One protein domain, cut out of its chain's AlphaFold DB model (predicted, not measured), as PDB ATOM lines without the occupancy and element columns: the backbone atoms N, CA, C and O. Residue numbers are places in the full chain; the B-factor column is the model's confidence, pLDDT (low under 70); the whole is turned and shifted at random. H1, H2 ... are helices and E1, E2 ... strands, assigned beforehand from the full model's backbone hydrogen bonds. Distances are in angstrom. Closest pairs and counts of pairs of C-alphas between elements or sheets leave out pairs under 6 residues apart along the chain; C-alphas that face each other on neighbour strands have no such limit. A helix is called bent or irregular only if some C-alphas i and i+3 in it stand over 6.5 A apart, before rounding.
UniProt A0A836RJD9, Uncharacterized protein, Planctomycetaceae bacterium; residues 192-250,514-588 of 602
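Overview. This is residues 192 to 250 and 514 to 588 of the 602 residues of an uncharacterized protein of Planctomycetaceae bacterium (UniProt A0A836RJD9). A six-stranded sheet is folded back on itself like part of a barrel, E2 and E1 facing E3, E4 and E5 across the hinge strand E6, and a layer of helices lies along one side of it. In that layer H2 and then H3 run back along the long H1; H3 packs on the sheet, H2 only grazes it, and the short H4 is on the opposite face, close to E4. The printed part has 134 residues, with named elements in the order H1 H2 H3 E1 E2 E3 E4 E5 H4 E6, and the antiparallel sheet runs E2 E1 E6 E3 E4 E5. The class is mixed, helices and strands; the whole is compact, with a radius of gyration of the C-alphas of 14.3 A and spans of 45 by 33 by 29 A.

Arrangement. The hinge E6, residues 583 to 587, is antiparallel to E1, residues 515 to 522, with N 517 and O 584 2.8 A apart. E6 is also antiparallel to E3, residues 542 to 547, with N 544 and O 585 2.8 A apart. E2, residues 528 to 531, makes a hairpin with E1, N 529 and O 521 being 2.8 A apart. E3, E4 at residues 556 to 564 and E5 at residues 567 to 570 form a meander, each strand the antiparallel neighbour of the one before; N 560 and O 543 are 2.8 A apart, N 562 and O 569 2.9 A. The closest C-alphas of edge strands E2 and E5, Leu 530 and Thr 568, are 6.7 A apart. H3, residues 235 to 248, is on the sheet at a height over the sheet of 9.8 A. H4, residues 572 to 577, is on the opposite face at 7.2 A; it is irregular, with C-alphas 573 and 576 7.1 A apart. H1, residues 201 to 218, touches H3 with residues 201 to 209 alone, closest at the C-alphas of Ala 201 and Leu 242, 6.6 A, at a shallow tilt of 15 degrees, opposite ways. H2, residues 223 to 232, makes a helical hairpin with H1, closest at the C-alphas of Met 216 and Ser 225, 4.9 A. In H1, H2 and H3 every O i to N i+4 pair is within hydrogen-bond range; in H4 0 of 2 are, and 1 of 3 O i to N i+3 pairs.

Along the chain. H1 is 25.7 A long and begins at C-alpha 201 (136.641, 101.266, 123.042). H3 is 20.1 A, E1 21.4 A and E4 23.8 A long. E6 ends at C-alpha 587 (139.734, 84.516, 119.829).

Size, cuts and confidence. The C-alphas of Glu 221 and Asp 250, the two farthest apart, are 45.1 A apart. Residues 251 to 513 are not printed, and C-alphas 250 and 514 across this cut are 13.0 A apart. Of the links printed whole, none is long. Mean pLDDT of the printed part is 91.2; residues 193 to 197 and 536 are under 70.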
ATOM      1  N   PHE A 192     136.738 100.404 113.569       73.94
ATOM      2  CA  PHE A 192     137.297  99.558 114.627       73.94
ATOM      3  C   PHE A 192     138.817  99.350 114.514       73.94
ATOM      4  O   PHE A 192     139.287  98.596 113.657       73.94
ATOM      5  N   PRO A 193     139.627 100.016 115.359       66.00
ATOM      6  CA  PRO A 193     141.006  99.632 115.622       66.00
ATOM      7  C   PRO A 193     141.082  98.412 116.558       66.00
ATOM      8  O   PRO A 193     140.275  98.233 117.464       66.00
ATOM      9  N   LEU A 194     142.117  97.605 116.348       59.59
ATOM     10  CA  LEU A 194     142.304  96.267 116.920       59.59
ATOM     11  C   LEU A 194     142.911  96.180 118.315       59.59
ATOM     12  O   LEU A 194     143.210  95.083 118.787       59.59
ATOM     13  N   ALA A 195     143.129  97.308 118.979       61.06
ATOM     14  CA  ALA A 195     143.730  97.277 120.300       61.06
ATOM     15  C   ALA A 195     142.707  96.753 121.319       61.06
ATOM     16  O   ALA A 195     141.789  97.471 121.727       61.06
ATOM     17  N   ALA A 196     142.880  95.491 121.724       60.06
ATOM     18  CA  ALA A 196     142.229  94.939 122.903       60.06
ATOM     19  C   ALA A 196     142.479  95.877 124.097       60.06
ATOM     20  O   ALA A 196     143.578  96.404 124.248       60.06
ATOM     21  N   ALA A 197     141.445  96.114 124.907       67.81
ATOM     22  CA  ALA A 197     141.507  96.949 126.110       67.81
ATOM     23  C   ALA A 197     141.870  98.440 125.905       67.81
ATOM     24  O   ALA A 197     142.255  99.112 126.862       67.81
ATOM     25  N   SER A 198     141.702  99.006 124.700       78.81
ATOM     26  CA  SER A 198     141.886 100.454 124.519       78.81
ATOM     27  C   SER A 198     140.853 101.257 125.332       78.81
ATOM     28  O   SER A 198     139.655 100.976 125.226       78.81
ATOM     29  N   PRO A 199     141.260 102.318 126.059       80.00
ATOM     30  CA  PRO A 199     140.336 103.279 126.674       80.00
ATOM     31  C   PRO A 199     139.364 103.918 125.669       80.00
ATOM     32  O   PRO A 199     138.315 104.431 126.050       80.00
ATOM     33  N   GLU A 200     139.695 103.882 124.375       86.25
ATOM     34  CA  GLU A 200     138.864 104.418 123.297       86.25
ATOM     35  C   GLU A 200     137.705 103.494 122.897       86.25
ATOM     36  O   GLU A 200     136.861 103.901 122.101       86.25
ATOM     37  N   ALA A 201     137.631 102.270 123.432       84.50
ATOM     38  CA  ALA A 201     136.641 101.266 123.042       84.50
ATOM     39  C   ALA A 201     135.192 101.786 123.110       84.50
ATOM     40  O   ALA A 201     134.423 101.595 122.167       84.50
ATOM     41  N   ASP A 202     134.838 102.526 124.166       87.69
ATOM     42  CA  ASP A 202     133.505 103.131 124.302       87.69
ATOM     43  C   ASP A 202     133.223 104.171 123.213       87.69
ATOM     44  O   ASP A 202     132.125 104.226 122.658       87.69
ATOM     45  N   ARG A 203     134.224 105.000 122.894       90.06
ATOM     46  CA  ARG A 203     134.115 106.043 121.868       90.06
ATOM     47  C   ARG A 203     133.914 105.419 120.492       90.06
ATOM     48  O   ARG A 203     133.096 105.915 119.721       90.06
ATOM     49  N   LEU A 204     134.643 104.347 120.196       88.00
ATOM     50  CA  LEU A 204     134.553 103.623 118.929       88.00
ATOM     51  C   LEU A 204     133.187 102.955 118.780       88.00
ATOM     52  O   LEU A 204     132.566 103.059 117.726       88.00
ATOM     53  N   LEU A 205     132.668 102.358 119.854       91.50
ATOM     54  CA  LEU A 205     131.331 101.777 119.844       91.50
ATOM     55  C   LEU A 205     130.236 102.836 119.661       91.50
ATOM     56  O   LEU A 205     129.308 102.634 118.881       91.50
ATOM     57  N   ALA A 206     130.356 103.980 120.340       93.19
ATOM     58  CA  ALA A 206     129.439 105.103 120.163       93.19
ATOM     59  C   ALA A 206     129.507 105.676 118.737       93.19
ATOM     60  O   ALA A 206     128.483 106.050 118.165       93.19
ATOM     61  N   GLN A 207     130.702 105.724 118.140       93.12
ATOM     62  CA  GLN A 207     130.884 106.122 116.747       93.12
ATOM     63  C   GLN A 207     130.240 105.119 115.785       93.12
ATOM     64  O   GLN A 207     129.544 105.545 114.867       93.12
ATOM     65  N   HIS A 208     130.422 103.814 116.003       94.06
ATOM     66  CA  HIS A 208     129.776 102.766 115.209       94.06
ATOM     67  C   HIS A 208     128.258 102.868 115.283       94.06
ATOM     68  O   HIS A 208     127.603 102.970 114.252       94.06
ATOM     69  N   GLU A 209     127.692 102.958 116.491       95.62
ATOM     70  CA  GLU A 209     126.253 103.168 116.671       95.62
ATOM     71  C   GLU A 209     125.766 104.407 115.916       95.62
ATOM     72  O   GLU A 209     124.740 104.353 115.237       95.62
ATOM     73  N   LYS A 210     126.491 105.526 116.030       96.19
ATOM     74  CA  LYS A 210     126.141 106.759 115.328       96.19
ATOM     75  C   LYS A 210     126.101 106.534 113.817       96.19
ATOM     76  O   LYS A 210     125.142 106.967 113.190       96.19
ATOM     77  N   LEU A 211     127.096 105.852 113.251       95.88
ATOM     78  CA  LEU A 211     127.154 105.556 111.819       95.88
ATOM     79  C   LEU A 211     125.999 104.650 111.371       95.88
ATOM     80  O   LEU A 211     125.340 104.980 110.388       95.88
ATOM     81  N   LEU A 212     125.689 103.585 112.124       96.62
ATOM     82  CA  LEU A 212     124.542 102.712 111.837       96.62
ATOM     83  C   LEU A 212     123.226 103.505 111.838       96.62
ATOM     84  O   LEU A 212     122.434 103.406 110.904       96.62
ATOM     85  N   ARG A 213     123.008 104.352 112.854       97.44
ATOM     86  CA  ARG A 213     121.804 105.196 112.950       97.44
ATOM     87  C   ARG A 213     121.733 106.255 111.853       97.44
ATOM     88  O   ARG A 213     120.637 106.561 111.393       97.44
ATOM     89  N   THR A 214     122.866 106.833 111.453       96.88
ATOM     90  CA  THR A 214     122.921 107.784 110.335       96.88
ATOM     91  C   THR A 214     122.534 107.099 109.032       96.88
ATOM     92  O   THR A 214     121.662 107.616 108.345       96.88
ATOM     93  N   TYR A 215     123.079 105.913 108.744       96.06
ATOM     94  CA  TYR A 215     122.693 105.148 107.557       96.06
ATOM     95  C   TYR A 215     121.198 104.815 107.556       96.06
ATOM     96  O   TYR A 215     120.500 105.094 106.590       96.06
ATOM     97  N   MET A 216     120.672 104.310 108.676       96.56
ATOM     98  CA  MET A 216     119.245 104.001 108.797       96.56
ATOM     99  C   MET A 216     118.327 105.209 108.595       96.56
ATOM    100  O   MET A 216     117.207 105.059 108.121       96.56
ATOM    101  N   LYS A 217     118.776 106.403 108.995       96.75
ATOM    102  CA  LYS A 217     118.027 107.643 108.793       96.75
ATOM    103  C   LYS A 217     118.047 108.074 107.326       96.75
ATOM    104  O   LYS A 217     117.032 108.563 106.838       96.75
ATOM    105  N   ASP A 218     119.196 107.937 106.675       93.56
ATOM    106  CA  ASP A 218     119.400 108.389 105.301       93.56
ATOM    107  C   ASP A 218     118.776 107.410 104.283       93.56
ATOM    108  O   ASP A 218     118.282 107.860 103.251       93.56
ATOM    109  N   SER A 219     118.706 106.113 104.621       93.62
ATOM    110  CA  SER A 219     118.255 105.024 103.734       93.62
ATOM    111  C   SER A 219     117.339 104.003 104.452       93.62
ATOM    112  O   SER A 219     117.678 102.814 104.542       93.62
ATOM    113  N   PRO A 220     116.169 104.419 104.990       95.56
ATOM    114  CA  PRO A 220     115.346 103.607 105.902       95.56
ATOM    115  C   PRO A 220     114.697 102.368 105.269       95.56
ATOM    116  O   PRO A 220     114.414 101.409 105.982       95.56
ATOM    117  N   GLU A 221     114.469 102.372 103.955       94.06
ATOM    118  CA  GLU A 221     113.741 101.308 103.241       94.06
ATOM    119  C   GLU A 221     114.644 100.156 102.763       94.06
ATOM    120  O   GLU A 221     114.167  99.199 102.158       94.06
ATOM    121  N   THR A 222     115.951 100.219 103.036       92.88
ATOM    122  CA  THR A 222     116.912  99.197 102.593       92.88
ATOM    123  C   THR A 222     116.943  97.983 103.527       92.88
ATOM    124  O   THR A 222     116.799  98.104 104.747       92.88
ATOM    125  N   GLU A 223     117.224  96.794 102.977       94.50
ATOM    126  CA  GLU A 223     117.446  95.575 103.779       94.50
ATOM    127  C   GLU A 223     118.585  95.760 104.795       94.50
ATOM    128  O   GLU A 223     118.496  95.317 105.942       94.50
ATOM    129  N   ARG A 224     119.626  96.503 104.399       94.94
ATOM    130  CA  ARG A 224     120.763  96.864 105.248       94.94
ATOM    131  C   ARG A 224     120.336  97.650 106.488       94.94
ATOM    132  O   ARG A 224     120.816  97.361 107.581       94.94
ATOM    133  N   SER A 225     119.399  98.590 106.358       96.12
ATOM    134  CA  SER A 225     118.852  99.326 107.506       96.12
ATOM    135  C   SER A 225     118.102  98.421 108.487       96.12
ATOM    136  O   SER A 225     118.233  98.595 109.702       96.12
ATOM    137  N   ALA A 226     117.375  97.413 107.992       97.12
ATOM    138  CA  ALA A 226     116.741  96.413 108.849       97.12
ATOM    139  C   ALA A 226     117.782  95.555 109.593       97.12
ATOM    140  O   ALA A 226     117.618  95.261 110.779       97.12
ATOM    141  N   ASP A 227     118.875  95.190 108.928       97.00
ATOM    142  CA  ASP A 227     119.986  94.455 109.532       97.00
ATOM    143  C   ASP A 227     120.759  95.282 110.571       97.00
ATOM    144  O   ASP A 227     121.020  94.793 111.671       97.00
ATOM    145  N   PHE A 228     121.026  96.563 110.304       97.00
ATOM    146  CA  PHE A 228     121.623  97.479 111.282       97.00
ATOM    147  C   PHE A 228     120.753  97.642 112.526       97.00
ATOM    148  O   PHE A 228     121.273  97.662 113.646       97.00
ATOM    149  N   GLN A 229     119.431  97.684 112.360       97.62
ATOM    150  CA  GLN A 229     118.509  97.698 113.489       97.62
ATOM    151  C   GLN A 229     118.621  96.416 114.330       97.62
ATOM    152  O   GLN A 229     118.621  96.507 115.559       97.62
ATOM    153  N   LYS A 230     118.765  95.235 113.705       96.31
ATOM    154  CA  LYS A 230     119.013  93.967 114.423       96.31
ATOM    155  C   LYS A 230     120.356  93.995 115.154       96.31
ATOM    156  O   LYS A 230     120.419  93.610 116.321       96.31
ATOM    157  N   ALA A 231     121.412  94.489 114.506       96.50
ATOM    158  CA  ALA A 231     122.738  94.599 115.104       96.50
ATOM    159  C   ALA A 231     122.726  95.513 116.342       96.50
ATOM    160  O   ALA A 231     123.266  95.150 117.386       96.50
ATOM    161  N   LEU A 232     122.035  96.658 116.280       97.12
ATOM    162  CA  LEU A 232     121.946  97.616 117.388       97.12
ATOM    163  C   LEU A 232     121.288  97.056 118.661       97.12
ATOM    164  O   LEU A 232     121.563  97.572 119.747       97.12
ATOM    165  N   VAL A 233     120.491  95.984 118.575       96.69
ATOM    166  CA  VAL A 233     119.952  95.283 119.760       96.69
ATOM    167  C   VAL A 233     121.079  94.716 120.636       96.69
ATOM    168  O   VAL A 233     120.926  94.604 121.849       96.69
ATOM    169  N   GLN A 234     122.237  94.409 120.049       96.69
ATOM    170  CA  GLN A 234     123.381  93.806 120.739       96.69
ATOM    171  C   GLN A 234     124.318  94.829 121.400       96.69
ATOM    172  O   GLN A 234     125.306  94.444 122.029       96.69
ATOM    173  N   LYS A 235     124.026  96.133 121.284       95.62
ATOM    174  CA  LYS A 235     124.904  97.222 121.740       95.62
ATOM    175  C   LYS A 235     125.383  97.058 123.183       95.62
ATOM    176  O   LYS A 235     126.578  97.188 123.445       95.62
ATOM    177  N   ASN A 236     124.471  96.786 124.114       96.06
ATOM    178  CA  ASN A 236     124.825  96.655 125.528       96.06
ATOM    179  C   ASN A 236     125.713  95.423 125.772       96.06
ATOM    180  O   ASN A 236     126.692  95.495 126.512       96.06
ATOM    181  N   ALA A 237     125.463  94.319 125.063       97.00
ATOM    182  CA  ALA A 237     126.302  93.132 125.149       97.00
ATOM    183  C   ALA A 237     127.728  93.389 124.627       97.00
ATOM    184  O   ALA A 237     128.688  92.926 125.252       97.00
ATOM    185  N   TRP A 238     127.876  94.168 123.544       96.19
ATOM    186  CA  TRP A 238     129.178  94.630 123.040       96.19
ATOM    187  C   TRP A 238     129.918  95.477 124.080       96.19
ATOM    188  O   TRP A 238     131.100  95.238 124.327       96.19
ATOM    189  N   GLN A 239     129.226  96.413 124.743       95.69
ATOM    190  CA  GLN A 239     129.799  97.189 125.851       95.69
ATOM    191  C   GLN A 239     130.297  96.276 126.973       95.69
ATOM    192  O   GLN A 239     131.431  96.431 127.424       95.69
ATOM    193  N   GLY A 240     129.496  95.285 127.371       96.31
ATOM    194  CA  GLY A 240     129.878  94.302 128.384       96.31
ATOM    195  C   GLY A 240     131.173  93.558 128.045       96.31
ATOM    196  O   GLY A 240     132.038  93.416 128.907       96.31
ATOM    197  N   ILE A 241     131.361  93.154 126.784       96.19
ATOM    198  CA  ILE A 241     132.594  92.483 126.330       96.19
ATOM    199  C   ILE A 241     133.789  93.426 126.391       96.19
ATOM    200  O   ILE A 241     134.837  93.041 126.902       96.19
ATOM    201  N   LEU A 242     133.647  94.665 125.915       94.06
ATOM    202  CA  LEU A 242     134.739  95.641 125.938       94.06
ATOM    203  C   LEU A 242     135.153  95.981 127.376       94.06
ATOM    204  O   LEU A 242     136.345  96.032 127.684       94.06
ATOM    205  N   ARG A 243     134.180  96.135 128.283       95.00
ATOM    206  CA  ARG A 243     134.430  96.321 129.720       95.00
ATOM    207  C   ARG A 243     135.096  95.111 130.353       95.00
ATOM    208  O   ARG A 243     135.978  95.286 131.190       95.00
ATOM    209  N   TRP A 244     134.696  93.906 129.957       96.06
ATOM    210  CA  TRP A 244     135.336  92.678 130.409       96.06
ATOM    211  C   TRP A 244     136.790  92.615 129.957       96.06
ATOM    212  O   TRP A 244     137.668  92.489 130.799       96.06
ATOM    213  N   MET A 245     137.053  92.813 128.664       94.19
ATOM    214  CA  MET A 245     138.406  92.854 128.100       94.19
ATOM    215  C   MET A 245     139.298  93.873 128.812       94.19
ATOM    216  O   MET A 245     140.452  93.579 129.100       94.19
ATOM    217  N   GLN A 246     138.768  95.062 129.112       92.81
ATOM    218  CA  GLN A 246     139.494  96.084 129.863       92.81
ATOM    219  C   GLN A 246     139.772  95.642 131.304       92.81
ATOM    220  O   GLN A 246     140.866  95.859 131.815       92.81
ATOM    221  N   ALA A 247     138.790  95.031 131.969       93.81
ATOM    222  CA  ALA A 247     138.940  94.573 133.341       93.81
ATOM    223  C   ALA A 247     139.944  93.423 133.461       93.81
ATOM    224  O   ALA A 247     140.687  93.400 134.437       93.81
ATOM    225  N   THR A 248     139.965  92.493 132.502       94.81
ATOM    226  CA  THR A 248     140.742  91.248 132.578       94.81
ATOM    227  C   THR A 248     142.082  91.282 131.854       94.81
ATOM    228  O   THR A 248     142.806  90.291 131.924       94.81
ATOM    229  N   HIS A 249     142.436  92.394 131.201       91.31
ATOM    230  CA  HIS A 249     143.654  92.511 130.392       91.31
ATOM    231  C   HIS A 249     144.921  92.076 131.142       91.31
ATOM    232  O   HIS A 249     145.714  91.300 130.615       91.31
ATOM    233  N   ASP A 250     145.052  92.510 132.398       89.19
ATOM    234  CA  ASP A 250     146.225  92.244 133.240       89.19
ATOM    235  C   ASP A 250     146.010  91.071 134.210       89.19
ATOM    236  O   ASP A 250     146.742  90.895 135.189       89.19
ATOM    237  N   ILE A 514     140.418  88.355 123.773       92.19
ATOM    238  CA  ILE A 514     139.350  88.652 122.824       92.19
ATOM    239  C   ILE A 514     139.818  89.865 122.031       92.19
ATOM    240  O   ILE A 514     140.224  90.875 122.605       92.19
ATOM    241  N   HIS A 515     139.766  89.770 120.712       90.25
ATOM    242  CA  HIS A 515     140.141  90.837 119.798       90.25
ATOM    243  C   HIS A 515     138.914  91.340 119.052       90.25
ATOM    244  O   HIS A 515     138.013  90.576 118.720       90.25
ATOM    245  N   LEU A 516     138.886  92.636 118.768       91.56
ATOM    246  CA  LEU A 516     137.858  93.247 117.938       91.56
ATOM    247  C   LEU A 516     138.284  93.135 116.474       91.56
ATOM    248  O   LEU A 516     139.162  93.876 116.038       91.56
ATOM    249  N   ALA A 517     137.714  92.186 115.735       91.25
ATOM    250  CA  ALA A 517     138.160  91.864 114.383       91.25
ATOM    251  C   ALA A 517     137.655  92.872 113.340       91.25
ATOM    252  O   ALA A 517     138.382  93.184 112.402       91.25
ATOM    253  N   GLY A 518     136.441  93.403 113.509       92.50
ATOM    254  CA  GLY A 518     135.839  94.357 112.577       92.50
ATOM    255  C   GLY A 518     134.314  94.328 112.613       92.50
ATOM    256  O   GLY A 518     133.722  93.915 113.610       92.50
ATOM    257  N   ALA A 519     133.690  94.752 111.515       94.56
ATOM    258  CA  ALA A 519     132.249  94.658 111.307       94.56
ATOM    259  C   ALA A 519     131.912  93.810 110.075       94.56
ATOM    260  O   ALA A 519     132.630  93.848 109.073       94.56
ATOM    261  N   VAL A 520     130.811  93.065 110.146       95.31
ATOM    262  CA  VAL A 520     130.260  92.322 109.004       95.31
ATOM    263  C   VAL A 520     129.476  93.280 108.117       95.31
ATOM    264  O   VAL A 520     128.578  93.963 108.608       95.31
ATOM    265  N   LEU A 521     129.776  93.311 106.820       95.31
ATOM    266  CA  LEU A 521     128.992  94.021 105.804       95.31
ATOM    267  C   LEU A 521     128.847  93.141 104.559       95.31
ATOM    268  O   LEU A 521     129.697  92.281 104.317       95.31
ATOM    269  N   ARG A 522     127.797  93.356 103.763       94.31
ATOM    270  CA  ARG A 522     127.689  92.722 102.441       94.31
ATOM    271  C   ARG A 522     128.369  93.591 101.398       94.31
ATOM    272  O   ARG A 522     128.211  94.814 101.380       94.31
ATOM    273  N   GLU A 523     129.142  92.957 100.532       90.88
ATOM    274  CA  GLU A 523     129.649  93.598  99.324       90.88
ATOM    275  C   GLU A 523     128.519  93.782  98.299       90.88
ATOM    276  O   GLU A 523     127.486  93.119  98.417       90.88
ATOM    277  N   PRO A 524     128.697  94.632  97.269       85.12
ATOM    278  CA  PRO A 524     127.722  94.757  96.180       85.12
ATOM    279  C   PRO A 524     127.396  93.418  95.493       85.12
ATOM    280  O   PRO A 524     126.291  93.213  95.012       85.12
ATOM    281  N   SER A 525     128.329  92.457  95.521       88.31
ATOM    282  CA  SER A 525     128.125  91.082  95.039       88.31
ATOM    283  C   SER A 525     127.161  90.244  95.894       88.31
ATOM    284  O   SER A 525     126.851  89.110  95.536       88.31
ATOM    285  N   GLY A 526     126.734  90.753  97.053       90.94
ATOM    286  CA  GLY A 526     125.948  90.038  98.056       90.94
ATOM    287  C   GLY A 526     126.777  89.166  99.005       90.94
ATOM    288  O   GLY A 526     126.232  88.653  99.981       90.94
ATOM    289  N   GLN A 527     128.085  89.012  98.767       93.62
ATOM    290  CA  GLN A 527     128.959  88.212  99.626       93.62
ATOM    291  C   GLN A 527     129.265  88.919 100.949       93.62
ATOM    292  O   GLN A 527     129.410  90.141 101.014       93.62
ATOM    293  N   TRP A 528     129.402  88.135 102.017       95.06
ATOM    294  CA  TRP A 528     129.808  88.643 103.323       95.06
ATOM    295  C   TRP A 528     131.288  89.026 103.331       95.06
ATOM    296  O   TRP A 528     132.154  88.237 102.952       95.06
ATOM    297  N   ALA A 529     131.591  90.209 103.851       93.44
ATOM    298  CA  ALA A 529     132.950  90.683 104.054       93.44
ATOM    299  C   ALA A 529     133.147  91.190 105.485       93.44
ATOM    300  O   ALA A 529     132.301  91.881 106.057       93.44
ATOM    301  N   LEU A 530     134.309  90.869 106.054       93.31
ATOM    302  CA  LEU A 530     134.770  91.457 107.301       93.31
ATOM    303  C   LEU A 530     135.496  92.758 106.964       93.31
ATOM    304  O   LEU A 530     136.562  92.748 106.348       93.31
ATOM    305  N   ARG A 531     134.935  93.894 107.375       91.75
ATOM    306  CA  ARG A 531     135.576  95.197 107.199       91.75
ATOM    307  C   ARG A 531     136.272  95.615 108.488       91.75
ATOM    308  O   ARG A 531     135.670  95.629 109.561       91.75
ATOM    309  N   ALA A 532     137.551  95.958 108.361       87.94
ATOM    310  CA  ALA A 532     138.404  96.400 109.455       87.94
ATOM    311  C   ALA A 532     139.346  97.515 108.984       87.94
ATOM    312  O   ALA A 532     139.745  97.562 107.819       87.94
ATOM    313  N   ARG A 533     139.763  98.402 109.900       80.62
ATOM    314  CA  ARG A 533     140.661  99.531 109.579       80.62
ATOM    315  C   ARG A 533     142.059  99.094 109.128       80.62
ATOM    316  O   ARG A 533     142.723  99.812 108.384       80.62
ATOM    317  N   ARG A 534     142.542  97.957 109.630       79.06
ATOM    318  CA  ARG A 534     143.845  97.369 109.290       79.06
ATOM    319  C   ARG A 534     143.670  95.875 109.071       79.06
ATOM    320  O   ARG A 534     142.890  95.253 109.781       79.06
ATOM    321  N   ALA A 535     144.437  95.318 108.133       71.06
ATOM    322  CA  ALA A 535     144.538  93.874 107.969       71.06
ATOM    323  C   ALA A 535     145.040  93.267 109.282       71.06
ATOM    324  O   ALA A 535     146.151  93.571 109.730       71.06
ATOM    325  N   VAL A 536     144.198  92.462 109.913       69.44
ATOM    326  CA  VAL A 536     144.534  91.829 111.179       69.44
ATOM    327  C   VAL A 536     145.259  90.531 110.902       69.44
ATOM    328  O   VAL A 536     144.781  89.716 110.121       69.44
ATOM    329  N   ARG A 537     146.389  90.314 111.572       79.62
ATOM    330  CA  ARG A 537     147.022  88.996 111.615       79.62
ATOM    331  C   ARG A 537     146.338  88.169 112.704       79.62
ATOM    332  O   ARG A 537     146.797  88.167 113.840       79.62
ATOM    333  N   LEU A 538     145.217  87.542 112.357       81.25
ATOM    334  CA  LEU A 538     144.456  86.622 113.221       81.25
ATOM    335  C   LEU A 538     144.537  85.189 112.679       81.25
ATOM    336  O   LEU A 538     143.562  84.446 112.743       81.25
ATOM    337  N   ASP A 539     145.670  84.823 112.077       83.31
ATOM    338  CA  ASP A 539     145.818  83.544 111.384       83.31
ATOM    339  C   ASP A 539     145.480  82.375 112.321       83.31
ATOM    340  O   ASP A 539     146.128  82.165 113.350       83.31
ATOM    341  N   GLY A 540     144.436  81.625 111.958       84.56
ATOM    342  CA  GLY A 540     143.964  80.464 112.713       84.56
ATOM    343  C   GLY A 540     143.034  80.766 113.895       84.56
ATOM    344  O   GLY A 540     142.614  79.823 114.568       84.56
ATOM    345  N   GLU A 541     142.677  82.025 114.161       90.75
ATOM    346  CA  GLU A 541     141.659  82.350 115.165       90.75
ATOM    347  C   GLU A 541     140.233  82.221 114.611       90.75
ATOM    348  O   GLU A 541     139.967  82.455 113.425       90.75
ATOM    349  N   GLY A 542     139.302  81.839 115.489       94.56
ATOM    350  CA  GLY A 542     137.886  81.754 115.155       94.56
ATOM    351  C   GLY A 542     137.245  83.137 115.190       94.56
ATOM    352  O   GLY A 542     137.425  83.893 116.148       94.56
ATOM    353  N   LEU A 543     136.449  83.451 114.169       95.44
ATOM    354  CA  LEU A 543     135.623  84.652 114.135       95.44
ATOM    355  C   LEU A 543     134.277  84.368 114.785       95.44
ATOM    356  O   LEU A 543     133.606  83.393 114.452       95.44
ATOM    357  N   HIS A 544     133.878  85.238 115.701       97.06
ATOM    358  CA  HIS A 544     132.711  85.069 116.544       97.06
ATOM    359  C   HIS A 544     131.830  86.311 116.510       97.06
ATOM    360  O   HIS A 544     132.315  87.438 116.585       97.06
ATOM    361  N   VAL A 545     130.520  86.099 116.470       97.25
ATOM    362  CA  VAL A 545     129.515  87.146 116.690       97.25
ATOM    363  C   VAL A 545     128.683  86.803 117.915       97.25
ATOM    364  O   VAL A 545     128.712  85.672 118.418       97.25
ATOM    365  N   LEU A 546     127.928  87.784 118.397       97.06
ATOM    366  CA  LEU A 546     126.909  87.526 119.399       97.06
ATOM    367  C   LEU A 546     125.644  87.033 118.717       97.06
ATOM    368  O   LEU A 546     125.128  87.654 117.788       97.06
ATOM    369  N   PHE A 547     125.144  85.911 119.210       95.25
ATOM    370  CA  PHE A 547     123.916  85.304 118.736       95.25
ATOM    371  C   PHE A 547     122.940  85.174 119.898       95.25
ATOM    372  O   PHE A 547     123.330  84.773 120.992       95.25
ATOM    373  N   SER A 548     121.673  85.508 119.662       93.38
ATOM    374  CA  SER A 548     120.591  85.197 120.592       93.38
ATOM    375  C   SER A 548     119.615  84.266 119.892       93.38
ATOM    376  O   SER A 548     119.075  84.606 118.837       93.38
ATOM    377  N   ALA A 549     119.418  83.074 120.454       90.06
ATOM    378  CA  ALA A 549     118.400  82.163 119.954       90.06
ATOM    379  C   ALA A 549     116.995  82.731 120.235       90.06
ATOM    380  O   ALA A 549     116.814  83.477 121.205       90.06
ATOM    381  N   PRO A 550     115.969  82.345 119.454       89.44
ATOM    382  CA  PRO A 550     114.589  82.694 119.770       89.44
ATOM    383  C   PRO A 550     114.262  82.327 121.226       89.44
ATOM    384  O   PRO A 550     114.536  81.208 121.663       89.44
ATOM    385  N   ASN A 551     113.680  83.266 121.977       89.19
ATOM    386  CA  ASN A 551     113.326  83.145 123.401       89.19
ATOM    387  C   ASN A 551     114.491  83.154 124.408       89.19
ATOM    388  O   ASN A 551     114.254  82.961 125.602       89.19
ATOM    389  N   GLN A 552     115.732  83.398 123.981       90.38
ATOM    390  CA  GLN A 552     116.835  83.623 124.911       90.38
ATOM    391  C   GLN A 552     117.030  85.118 125.171       90.38
ATOM    392  O   GLN A 552     117.036  85.947 124.266       90.38
ATOM    393  N   THR A 553     117.193  85.469 126.445       90.88
ATOM    394  CA  THR A 553     117.515  86.839 126.874       90.88
ATOM    395  C   THR A 553     119.017  87.104 126.907       90.88
ATOM    396  O   THR A 553     119.432  88.239 127.120       90.88
ATOM    397  N   ARG A 554     119.837  86.063 126.724       94.25
ATOM    398  CA  ARG A 554     121.298  86.135 126.776       94.25
ATOM    399  C   ARG A 554     121.893  85.846 125.415       94.25
ATOM    400  O   ARG A 554     121.435  84.949 124.712       94.25
ATOM    401  N   PHE A 555     122.953  86.574 125.102       96.62
ATOM    402  CA  PHE A 555     123.769  86.317 123.936       96.62
ATOM    403  C   PHE A 555     124.789  85.223 124.234       96.62
ATOM    404  O   PHE A 555     125.377  85.167 125.315       96.62
ATOM    405  N   VAL A 556     125.033  84.380 123.238       95.94
ATOM    406  CA  VAL A 556     126.102  83.385 123.236       95.94
ATOM    407  C   VAL A 556     127.108  83.713 122.143       95.94
ATOM    408  O   VAL A 556     126.784  84.359 121.143       95.94
ATOM    409  N   TRP A 557     128.341  83.254 122.331       96.31
ATOM    410  CA  TRP A 557     129.330  83.256 121.264       96.31
ATOM    411  C   TRP A 557     128.908  82.259 120.187       96.31
ATOM    412  O   TRP A 557     128.796  81.066 120.472       96.31
ATOM    413  N   LYS A 558     128.703  82.728 118.954       96.50
ATOM    414  CA  LYS A 558     128.567  81.855 117.787       96.50
ATOM    415  C   LYS A 558     129.758  82.074 116.870       96.50
ATOM    416  O   LYS A 558     129.996  83.197 116.426       96.50
ATOM    417  N   ARG A 559     130.493  80.999 116.595       96.44
ATOM    418  CA  ARG A 559     131.530  81.004 115.569       96.44
ATOM    419  C   ARG A 559     130.871  81.127 114.195       96.44
ATOM    420  O   ARG A 559     129.881  80.451 113.923       96.44
ATOM    421  N   VAL A 560     131.392  82.033 113.380       97.06
ATOM    422  CA  VAL A 560     130.877  82.346 112.041       97.06
ATOM    423  C   VAL A 560     131.910  82.144 110.941       97.06
ATOM    424  O   VAL A 560     131.582  82.265 109.766       97.06
ATOM    425  N   GLY A 561     133.157  81.863 111.303       95.81
ATOM    426  CA  GLY A 561     134.220  81.628 110.344       95.81
ATOM    427  C   GLY A 561     135.597  81.602 110.990       95.81
ATOM    428  O   GLY A 561     135.745  81.428 112.206       95.81
ATOM    429  N   ARG A 562     136.618  81.790 110.158       95.12
ATOM    430  CA  ARG A 562     138.025  81.913 110.552       95.12
ATOM    431  C   ARG A 562     138.773  82.862 109.620       95.12
ATOM    432  O   ARG A 562     138.388  83.045 108.465       95.12
ATOM    433  N   MET A 563     139.857  83.439 110.122       88.88
ATOM    434  CA  MET A 563     140.773  84.241 109.309       88.88
ATOM    435  C   MET A 563     141.866  83.354 108.702       88.88
ATOM    436  O   MET A 563     142.552  82.623 109.420       88.88
ATOM    437  N   GLU A 564     142.034  83.438 107.381       88.81
ATOM    438  CA  GLU A 564     143.104  82.789 106.615       88.81
ATOM    439  C   GLU A 564     143.897  83.866 105.857       88.81
ATOM    440  O   GLU A 564     143.543  84.286 104.749       88.81
ATOM    441  N   GLY A 565     144.964  84.381 106.472       86.00
ATOM    442  CA  GLY A 565     145.708  85.514 105.939       86.00
ATOM    443  C   GLY A 565     144.856  86.785 105.913       86.00
ATOM    444  O   GLY A 565     144.435  87.301 106.946       86.00
ATOM    445  N   LYS A 566     144.621  87.326 104.711       84.19
ATOM    446  CA  LYS A 566     143.757  88.505 104.504       84.19
ATOM    447  C   LYS A 566     142.300  88.144 104.216       84.19
ATOM    448  O   LYS A 566     141.459  89.038 104.220       84.19
ATOM    449  N   ASN A 567     142.019  86.872 103.949       88.19
ATOM    450  CA  ASN A 567     140.698  86.427 103.539       88.19
ATOM    451  C   ASN A 567     139.924  85.919 104.753       88.19
ATOM    452  O   ASN A 567     140.475  85.277 105.651       88.19
ATOM    453  N   THR A 568     138.630  86.218 104.773       91.69
ATOM    454  CA  THR A 568     137.701  85.642 105.741       91.69
ATOM    455  C   THR A 568     137.048  84.419 105.121       91.69
ATOM    456  O   THR A 568     136.461  84.521 104.047       91.69
ATOM    457  N   ASN A 569     137.157  83.275 105.789       94.00
ATOM    458  CA  ASN A 569     136.451  82.059 105.410       94.00
ATOM    459  C   ASN A 569     135.239  81.910 106.335       94.00
ATOM    460  O   ASN A 569     135.408  81.643 107.529       94.00
ATOM    461  N   TRP A 570     134.045  82.185 105.809       95.06
ATOM    462  CA  TRP A 570     132.788  82.106 106.552       95.06
ATOM    463  C   TRP A 570     132.287  80.663 106.591       95.06
ATOM    464  O   TRP A 570     132.326  79.966 105.584       95.06
ATOM    465  N   ASP A 571     131.795  80.220 107.745       95.38
ATOM    466  CA  ASP A 571     131.191  78.896 107.871       95.38
ATOM    467  C   ASP A 571     129.785  78.919 107.237       95.38
ATOM    468  O   ASP A 571     128.982  79.783 107.581       95.38
ATOM    469  N   ASP A 572     129.421  77.945 106.395       91.88
ATOM    470  CA  ASP A 572     128.096  77.914 105.733       91.88
ATOM    471  C   ASP A 572     126.925  77.969 106.738       91.88
ATOM    472  O   ASP A 572     125.891  78.596 106.518       91.88
ATOM    473  N   SER A 573     127.104  77.365 107.919       91.25
ATOM    474  CA  SER A 573     126.109  77.379 109.006       91.25
ATOM    475  C   SER A 573     125.925  78.748 109.693       91.25
ATOM    476  O   SER A 573     125.035  78.924 110.542       91.25
ATOM    477  N   ALA A 574     126.778  79.720 109.365       89.38
ATOM    478  CA  ALA A 574     126.773  81.058 109.938       89.38
ATOM    479  C   ALA A 574     125.734  81.981 109.302       89.38
ATOM    480  O   ALA A 574     125.343  82.945 109.956       89.38
ATOM    481  N   GLU A 575     125.259  81.690 108.086       90.50
ATOM    482  CA  GLU A 575     124.443  82.618 107.288       90.50
ATOM    483  C   GLU A 575     123.197  83.114 108.041       90.50
ATOM    484  O   GLU A 575     122.919  84.309 108.079       90.50
ATOM    485  N   SER A 576     122.520  82.222 108.770       91.44
ATOM    486  CA  SER A 576     121.343  82.552 109.595       91.44
ATOM    487  C   SER A 576     121.629  83.440 110.814       91.44
ATOM    488  O   SER A 576     120.715  83.831 111.537       91.44
ATOM    489  N   SER A 577     122.896  83.714 111.111       93.25
ATOM    490  CA  SER A 577     123.341  84.491 112.272       93.25
ATOM    491  C   SER A 577     124.128  85.735 111.901       93.25
ATOM    492  O   SER A 577     124.521  86.480 112.798       93.25
ATOM    493  N   LEU A 578     124.349  85.959 110.608       95.81
ATOM    494  CA  LEU A 578     124.967  87.167 110.097       95.81
ATOM    495  C   LEU A 578     123.880  88.174 109.727       95.81
ATOM    496  O   LEU A 578     122.897  87.858 109.062       95.81
ATOM    497  N   CYS A 579     124.086  89.407 110.160       96.31
ATOM    498  CA  CYS A 579     123.398  90.575 109.642       96.31
ATOM    499  C   CYS A 579     124.434  91.688 109.476       96.31
ATOM    500  O   CYS A 579     125.490  91.677 110.123       96.31
ATOM    501  N   GLU A 580     124.165  92.634 108.585       96.50
ATOM    502  CA  GLU A 580     125.056  93.778 108.417       96.50
ATOM    503  C   GLU A 580     125.211  94.585 109.721       96.50
ATOM    504  O   GLU A 580     124.299  94.682 110.544       96.50
ATOM    505  N   GLY A 581     126.399  95.156 109.928       95.69
ATOM    506  CA  GLY A 581     126.724  96.016 111.068       95.69
ATOM    507  C   GLY A 581     127.075  95.274 112.360       95.69
ATOM    508  O   GLY A 581     127.430  95.930 113.346       95.69
ATOM    509  N   LEU A 582     127.022  93.935 112.373       96.06
ATOM    510  CA  LEU A 582     127.476  93.135 113.511       96.06
ATOM    511  C   LEU A 582     128.963  93.330 113.763       96.06
ATOM    512  O   LEU A 582     129.778  93.270 112.844       96.06
ATOM    513  N   ILE A 583     129.311  93.486 115.037       95.56
ATOM    514  CA  ILE A 583     130.697  93.467 115.482       95.56
ATOM    515  C   ILE A 583     131.190  92.022 115.542       95.56
ATOM    516  O   ILE A 583     130.562  91.165 116.169       95.56
ATOM    517  N   VAL A 584     132.345  91.777 114.926       95.12
ATOM    518  CA  VAL A 584     133.033  90.487 114.953       95.12
ATOM    519  C   VAL A 584     134.160  90.530 115.968       95.12
ATOM    520  O   VAL A 584     135.003  91.432 115.964       95.12
ATOM    521  N   PHE A 585     134.194  89.511 116.812       94.81
ATOM    522  CA  PHE A 585     135.253  89.257 117.769       94.81
ATOM    523  C   PHE A 585     136.108  88.085 117.289       94.81
ATOM    524  O   PHE A 585     135.612  87.176 116.629       94.81
ATOM    525  N   SER A 586     137.389  88.092 117.628       93.62
ATOM    526  CA  SER A 586     138.312  86.996 117.350       93.62
ATOM    527  C   SER A 586     138.921  86.493 118.641       93.62
ATOM    528  O   SER A 586     139.306  87.286 119.501       93.62
ATOM    529  N   PHE A 587     138.972  85.179 118.785       93.25
ATOM    530  CA  PHE A 587     139.734  84.516 119.829       93.25
ATOM    531  C   PHE A 587     140.005  83.072 119.415       93.25
ATOM    532  O   PHE A 587     139.291  82.483 118.598       93.25
ATOM    533  N   ARG A 588     141.047  82.478 119.997       91.50
ATOM    534  CA  ARG A 588     141.338  81.059 119.792       91.50
ATOM    535  C   ARG A 588     140.222  80.213 120.387       91.50
ATOM    536  O   ARG A 588     139.906  80.333 121.576       91.50
TER     537      ARG A 588